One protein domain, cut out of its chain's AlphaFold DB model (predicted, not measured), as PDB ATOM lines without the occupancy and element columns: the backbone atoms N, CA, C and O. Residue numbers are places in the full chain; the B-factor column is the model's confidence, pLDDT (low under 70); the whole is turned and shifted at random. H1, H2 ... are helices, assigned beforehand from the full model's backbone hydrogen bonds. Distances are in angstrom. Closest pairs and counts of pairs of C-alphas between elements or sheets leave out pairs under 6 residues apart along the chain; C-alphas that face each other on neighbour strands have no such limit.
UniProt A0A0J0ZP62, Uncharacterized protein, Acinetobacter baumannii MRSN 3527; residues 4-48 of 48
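What this domain is: This is residues 4 to 48 of the 48 residues of an uncharacterized protein of Acinetobacter baumannii MRSN 3527 (UniProt A0A0J0ZP62). A long link folds back on itself as a narrow loop toward one end, and the long helix H2 runs out toward the other; the one-turn helix H1 lies to one side between these ends. Residues 18 to 23, at the loop's tip, and 39 to 48 stick out. The printed part has 45 residues with two named helices, H1 then H2, and no named strand; the class is all helix, with 22 residues in named elements, under half. It is only just loose, close to extended, with a radius of gyration of the C-alphas of 13.8 A and spans of 46 by 20 by 13 A.

How they stand to each other: H1, residues 4 to 7, and H2, residues 29 to 46, are apart. In the long link between them, residues 15 to 16 pair with 25 to 26, antiparallel. In H2 every O i to N i+4 pair is within hydrogen-bond range; H1 is too short for such a pair.

Where its parts are: H1 begins at C-alpha 4 (214.580, 142.389, 199.669) and measures 5.1 A. H2 measures 26.1 A, from C-alpha 29 (213.383, 159.047, 201.195) to C-alpha 46 (229.142, 141.839, 212.931).

The domain as a whole: The C-alphas farthest apart, of Thr 20 and Ala 48, are 46.5 A apart. The printed part has no cut. Residues 46 to 48 have pLDDT under 70.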
ATOM      1  N   ILE A   4     214.450 141.638 198.412       89.31
ATOM      2  CA  ILE A   4     214.580 142.389 199.669       89.31
ATOM      3  C   ILE A   4     213.217 142.924 200.134       89.31
ATOM      4  O   ILE A   4     212.819 142.674 201.257       89.31
ATOM      5  N   GLN A   5     212.433 143.523 199.231       86.81
ATOM      6  CA  GLN A   5     211.065 143.988 199.517       86.81
ATOM      7  C   GLN A   5     210.098 142.899 200.013       86.81
ATOM      8  O   GLN A   5     209.050 143.222 200.558       86.81
ATOM      9  N   ARG A   6     210.380 141.621 199.735       87.25
ATOM     10  CA  ARG A   6     209.536 140.486 200.140       87.25
ATOM     11  C   ARG A   6     210.063 139.771 201.376       87.25
ATOM     12  O   ARG A   6     209.278 139.102 202.035       87.25
ATOM     13  N   THR A   7     211.369 139.823 201.611       91.94
ATOM     14  CA  THR A   7     212.041 139.072 202.676       91.94
ATOM     15  C   THR A   7     212.354 139.922 203.896       91.94
ATOM     16  O   THR A   7     212.484 139.370 204.978       91.94
ATOM     17  N   ASP A   8     212.502 141.234 203.719       90.94
ATOM     18  CA  ASP A   8     212.808 142.181 204.784       90.94
ATOM     19  C   ASP A   8     211.559 143.008 205.106       90.94
ATOM     20  O   ASP A   8     211.144 143.873 204.332       90.94
ATOM     21  N   GLU A   9     210.948 142.718 206.255       90.62
ATOM     22  CA  GLU A   9     209.758 143.418 206.747       90.62
ATOM     23  C   GLU A   9     210.041 144.878 207.133       90.62
ATOM     24  O   GLU A   9     209.110 145.679 207.204       90.62
ATOM     25  N   THR A  10     211.311 145.233 207.356       92.56
ATOM     26  CA  THR A  10     211.742 146.601 207.686       92.56
ATOM     27  C   THR A  10     212.026 147.445 206.444       92.56
ATOM     28  O   THR A  10     212.271 148.646 206.556       92.56
ATOM     29  N   PHE A  11     211.976 146.846 205.249       93.56
ATOM     30  CA  PHE A  11     212.160 147.585 204.008       93.56
ATOM     31  C   PHE A  11     210.987 148.563 203.770       93.56
ATOM     32  O   PHE A  11     209.824 148.156 203.874       93.56
ATOM     33  N   PRO A  12     211.249 149.827 203.373       95.00
ATOM     34  CA  PRO A  12     210.200 150.825 203.169       95.00
ATOM     35  C   PRO A  12     209.125 150.397 202.167       95.00
ATOM     36  O   PRO A  12     209.405 149.826 201.103       95.00
ATOM     37  N   LYS A  13     207.865 150.720 202.474       92.00
ATOM     38  CA  LYS A  13     206.737 150.330 201.624       92.00
ATOM     39  C   LYS A  13     206.728 151.116 200.317       92.00
ATOM     40  O   LYS A  13     206.846 152.335 200.280       92.00
ATOM     41  N   ALA A  14     206.520 150.386 199.226       92.81
ATOM     42  CA  ALA A  14     206.370 150.964 197.901       92.81
ATOM     43  C   ALA A  14     205.046 151.735 197.780       92.81
ATOM     44  O   ALA A  14     203.968 151.166 197.968       92.81
ATOM     45  N   ILE A  15     205.123 153.001 197.376       94.06
ATOM     46  CA  ILE A  15     203.970 153.848 197.070       94.06
ATOM     47  C   ILE A  15     203.764 153.824 195.558       94.06
ATOM     48  O   ILE A  15     204.525 154.419 194.794       94.06
ATOM     49  N   LYS A  16     202.739 153.104 195.105       95.31
ATOM     50  CA  LYS A  16     202.419 152.984 193.681       95.31
ATOM     51  C   LYS A  16     201.340 153.988 193.282       95.31
ATOM     52  O   LYS A  16     200.248 153.969 193.847       95.31
ATOM     53  N   ILE A  17     201.615 154.802 192.265       96.06
ATOM     54  CA  ILE A  17     200.648 155.774 191.740       96.06
ATOM     55  C   ILE A  17     200.036 155.235 190.447       96.06
ATOM     56  O   ILE A  17     200.630 155.309 189.375       96.06
ATOM     57  N   GLY A  18     198.829 154.680 190.562       94.31
ATOM     58  CA  GLY A  18     198.067 154.108 189.450       94.31
ATOM     59  C   GLY A  18     197.981 152.581 189.477       94.31
ATOM     60  O   GLY A  18     198.695 151.884 190.200       94.31
ATOM     61  N   THR A  19     197.067 152.035 188.678       94.44
ATOM     62  CA  THR A  19     196.704 150.607 188.719       94.44
ATOM     63  C   THR A  19     197.434 149.764 187.674       94.44
ATOM     64  O   THR A  19     197.558 148.549 187.835       94.44
ATOM     65  N   THR A  20     197.971 150.386 186.621       96.19
ATOM     66  CA  THR A  20     198.628 149.675 185.514       96.19
ATOM     67  C   THR A  20     199.912 148.977 185.967       96.19
ATOM     68  O   THR A  20     200.517 149.308 186.990       96.19
ATOM     69  N   LYS A  21     200.373 147.979 185.205       89.94
ATOM     70  CA  LYS A  21     201.639 147.288 185.513       89.94
ATOM     71  C   LYS A  21     202.859 148.218 185.453       89.94
ATOM     72  O   LYS A  21     203.801 147.985 186.196       89.94
ATOM     73  N   GLN A  22     202.812 149.245 184.604       94.25
ATOM     74  CA  GLN A  22     203.897 150.208 184.374       94.25
ATOM     75  C   GLN A  22     203.736 151.507 185.181       94.25
ATOM     76  O   GLN A  22     204.450 152.472 184.936       94.25
ATOM     77  N   ALA A  23     202.779 151.561 186.111       95.69
ATOM     78  CA  ALA A  23     202.590 152.733 186.955       95.69
ATOM     79  C   ALA A  23     203.849 153.010 187.800       95.69
ATOM     80  O   ALA A  23     204.469 152.058 188.292       95.69
ATOM     81  N   PRO A  24     204.219 154.290 187.978       95.56
ATOM     82  CA  PRO A  24     205.395 154.666 188.742       95.56
ATOM     83  C   PRO A  24     205.269 154.235 190.207       95.56
ATOM     84  O   PRO A  24     204.180 154.197 190.791       95.56
ATOM     85  N   VAL A  25     206.419 153.898 190.785       93.81
ATOM     86  CA  VAL A  25     206.560 153.449 192.167       93.81
ATOM     87  C   VAL A  25     207.585 154.335 192.852       93.81
ATOM     88  O   VAL A  25     208.689 154.517 192.341       93.81
ATOM     89  N   TYR A  26     207.209 154.851 194.011       94.50
ATOM     90  CA  TYR A  26     208.012 155.738 194.833       94.50
ATOM     91  C   TYR A  26     208.260 155.108 196.202       94.50
ATOM     92  O   TYR A  26     207.568 154.171 196.607       94.50
ATOM     93  N   PHE A  27     209.249 155.645 196.903       94.75
ATOM     94  CA  PHE A  27     209.574 155.305 198.282       94.75
ATOM     95  C   PHE A  27     209.786 156.601 199.047       94.75
ATOM     96  O   PHE A  27     210.257 157.581 198.457       94.75
ATOM     97  N   ASP A  28     209.450 156.601 200.332       95.25
ATOM     98  CA  ASP A  28     209.828 157.708 201.193       95.25
ATOM     99  C   ASP A  28     211.350 157.727 201.361       95.25
ATOM    100  O   ASP A  28     211.995 156.704 201.611       95.25
ATOM    101  N   TYR A  29     211.937 158.901 201.156       95.38
ATOM    102  CA  TYR A  29     213.383 159.047 201.195       95.38
ATOM    103  C   TYR A  29     213.935 158.897 202.616       95.38
ATOM    104  O   TYR A  29     214.981 158.270 202.791       95.38
ATOM    105  N   ALA A  30     213.251 159.445 203.622       96.00
ATOM    106  CA  ALA A  30     213.713 159.381 205.001       96.00
ATOM    107  C   ALA A  30     213.700 157.932 205.509       96.00
ATOM    108  O   ALA A  30     214.711 157.477 206.046       96.00
ATOM    109  N   GLU A  31     212.625 157.184 205.235       94.75
ATOM    110  CA  GLU A  31     212.531 155.759 205.596       94.75
ATOM    111  C   GLU A  31     213.627 154.922 204.912       94.75
ATOM    112  O   GLU A  31     214.247 154.054 205.530       94.75
ATOM    113  N   LEU A  32     213.924 155.202 203.636       94.56
ATOM    114  CA  LEU A  32     214.959 154.480 202.891       94.56
ATOM    115  C   LEU A  32     216.369 154.751 203.425       94.56
ATOM    116  O   LEU A  32     217.196 153.835 203.495       94.56
ATOM    117  N   VAL A  33     216.649 155.996 203.809       95.56
ATOM    118  CA  VAL A  33     217.930 156.371 204.416       95.56
ATOM    119  C   VAL A  33     218.085 155.742 205.799       95.56
ATOM    120  O   VAL A  33     219.163 155.229 206.107       95.56
ATOM    121  N   GLU A  34     217.031 155.741 206.613       95.88
ATOM    122  CA  GLU A  34     217.043 155.121 207.940       95.88
ATOM    123  C   GLU A  34     217.304 153.612 207.857       95.88
ATOM    124  O   GLU A  34     218.265 153.123 208.457       95.88
ATOM    125  N   TRP A  35     216.536 152.892 207.032       95.25
ATOM    126  CA  TRP A  35     216.735 151.458 206.797       95.25
ATOM    127  C   TRP A  35     218.173 151.142 206.359       95.25
ATOM    128  O   TRP A  35     218.821 150.235 206.889       95.25
ATOM    129  N   HIS A  36     218.723 151.935 205.436       93.75
ATOM    130  CA  HIS A  36     220.097 151.749 204.976       93.75
ATOM    131  C   HIS A  36     221.129 151.997 206.089       93.75
ATOM    132  O   HIS A  36     222.112 151.262 206.202       93.75
ATOM    133  N   ASN A  37     220.926 153.012 206.928       94.62
ATOM    134  CA  ASN A  37     221.822 153.284 208.051       94.62
ATOM    135  C   ASN A  37     221.790 152.169 209.100       94.62
ATOM    136  O   ASN A  37     222.848 151.825 209.632       94.62
ATOM    137  N   ASN A  38     220.625 151.571 209.349       91.94
ATOM    138  CA  ASN A  38     220.490 150.433 210.258       91.94
ATOM    139  C   ASN A  38     221.234 149.198 209.733       91.94
ATOM    140  O   ASN A  38     221.953 148.549 210.490       91.94
ATOM    141  N   GLN A  39     221.167 148.924 208.426       90.06
ATOM    142  CA  GLN A  39     221.949 147.835 207.833       90.06
ATOM    143  C   GLN A  39     223.460 148.056 207.942       90.06
ATOM    144  O   GLN A  39     224.186 147.129 208.294       90.06
ATOM    145  N   LYS A  40     223.950 149.277 207.685       90.94
ATOM    146  CA  LYS A  40     225.383 149.590 207.838       90.94
ATOM    147  C   LYS A  40     225.861 149.407 209.278       90.94
ATOM    148  O   LYS A  40     226.957 148.901 209.485       90.94
ATOM    149  N   GLN A  41     225.048 149.797 210.261       86.69
ATOM    150  CA  GLN A  41     225.366 149.589 211.676       86.69
ATOM    151  C   GLN A  41     225.374 148.103 212.045       86.69
ATOM    152  O   GLN A  41     226.302 147.656 212.709       86.69
ATOM    153  N   SER A  42     224.389 147.331 211.575       79.56
ATOM    154  CA  SER A  42     224.356 145.880 211.786       79.56
ATOM    155  C   SER A  42     225.575 145.185 211.180       79.56
ATOM    156  O   SER A  42     226.107 144.263 211.789       79.56
ATOM    157  N   LEU A  43     226.026 145.624 210.000       81.25
ATOM    158  CA  LEU A  43     227.221 145.083 209.360       81.25
ATOM    159  C   LEU A  43     228.480 145.423 210.167       81.25
ATOM    160  O   LEU A  43     229.238 144.525 210.512       81.25
ATOM    161  N   ALA A  44     228.639 146.691 210.556       77.44
ATOM    162  CA  ALA A  44     229.764 147.132 211.378       77.44
ATOM    163  C   ALA A  44     229.823 146.421 212.744       77.44
ATOM    164  O   ALA A  44     230.907 146.177 213.259       77.44
ATOM    165  N   ALA A  45     228.672 146.062 213.323       72.62
ATOM    166  CA  ALA A  45     228.595 145.305 214.572       72.62
ATOM    167  C   ALA A  45     228.926 143.808 214.413       72.62
ATOM    168  O   ALA A  45     229.309 143.177 215.389       72.62
ATOM    169  N   MET A  46     228.765 143.232 213.216       65.50
ATOM    170  CA  MET A  46     229.142 141.839 212.931       65.50
ATOM    171  C   MET A  46     230.630 141.679 212.588       65.50
ATOM    172  O   MET A  46     231.152 140.570 212.677       65.50
ATOM    173  N   GLU A  47     231.293 142.755 212.161       62.50
ATOM    174  CA  GLU A  47     232.715 142.768 211.787       62.50
ATOM    175  C   GLU A  47     233.660 143.112 212.959       62.50
ATOM    176  O   GLU A  47     234.876 142.997 212.799       62.50
ATOM    177  N   ALA A  48     233.120 143.530 214.111       56.47
ATOM    178  CA  ALA A  48     233.852 143.892 215.332       56.47
ATOM    179  C   ALA A  48     233.941 142.727 216.332       56.47
ATOM    180  O   ALA A  48     235.009 142.599 216.974       56.47
TER     181      ALA A  48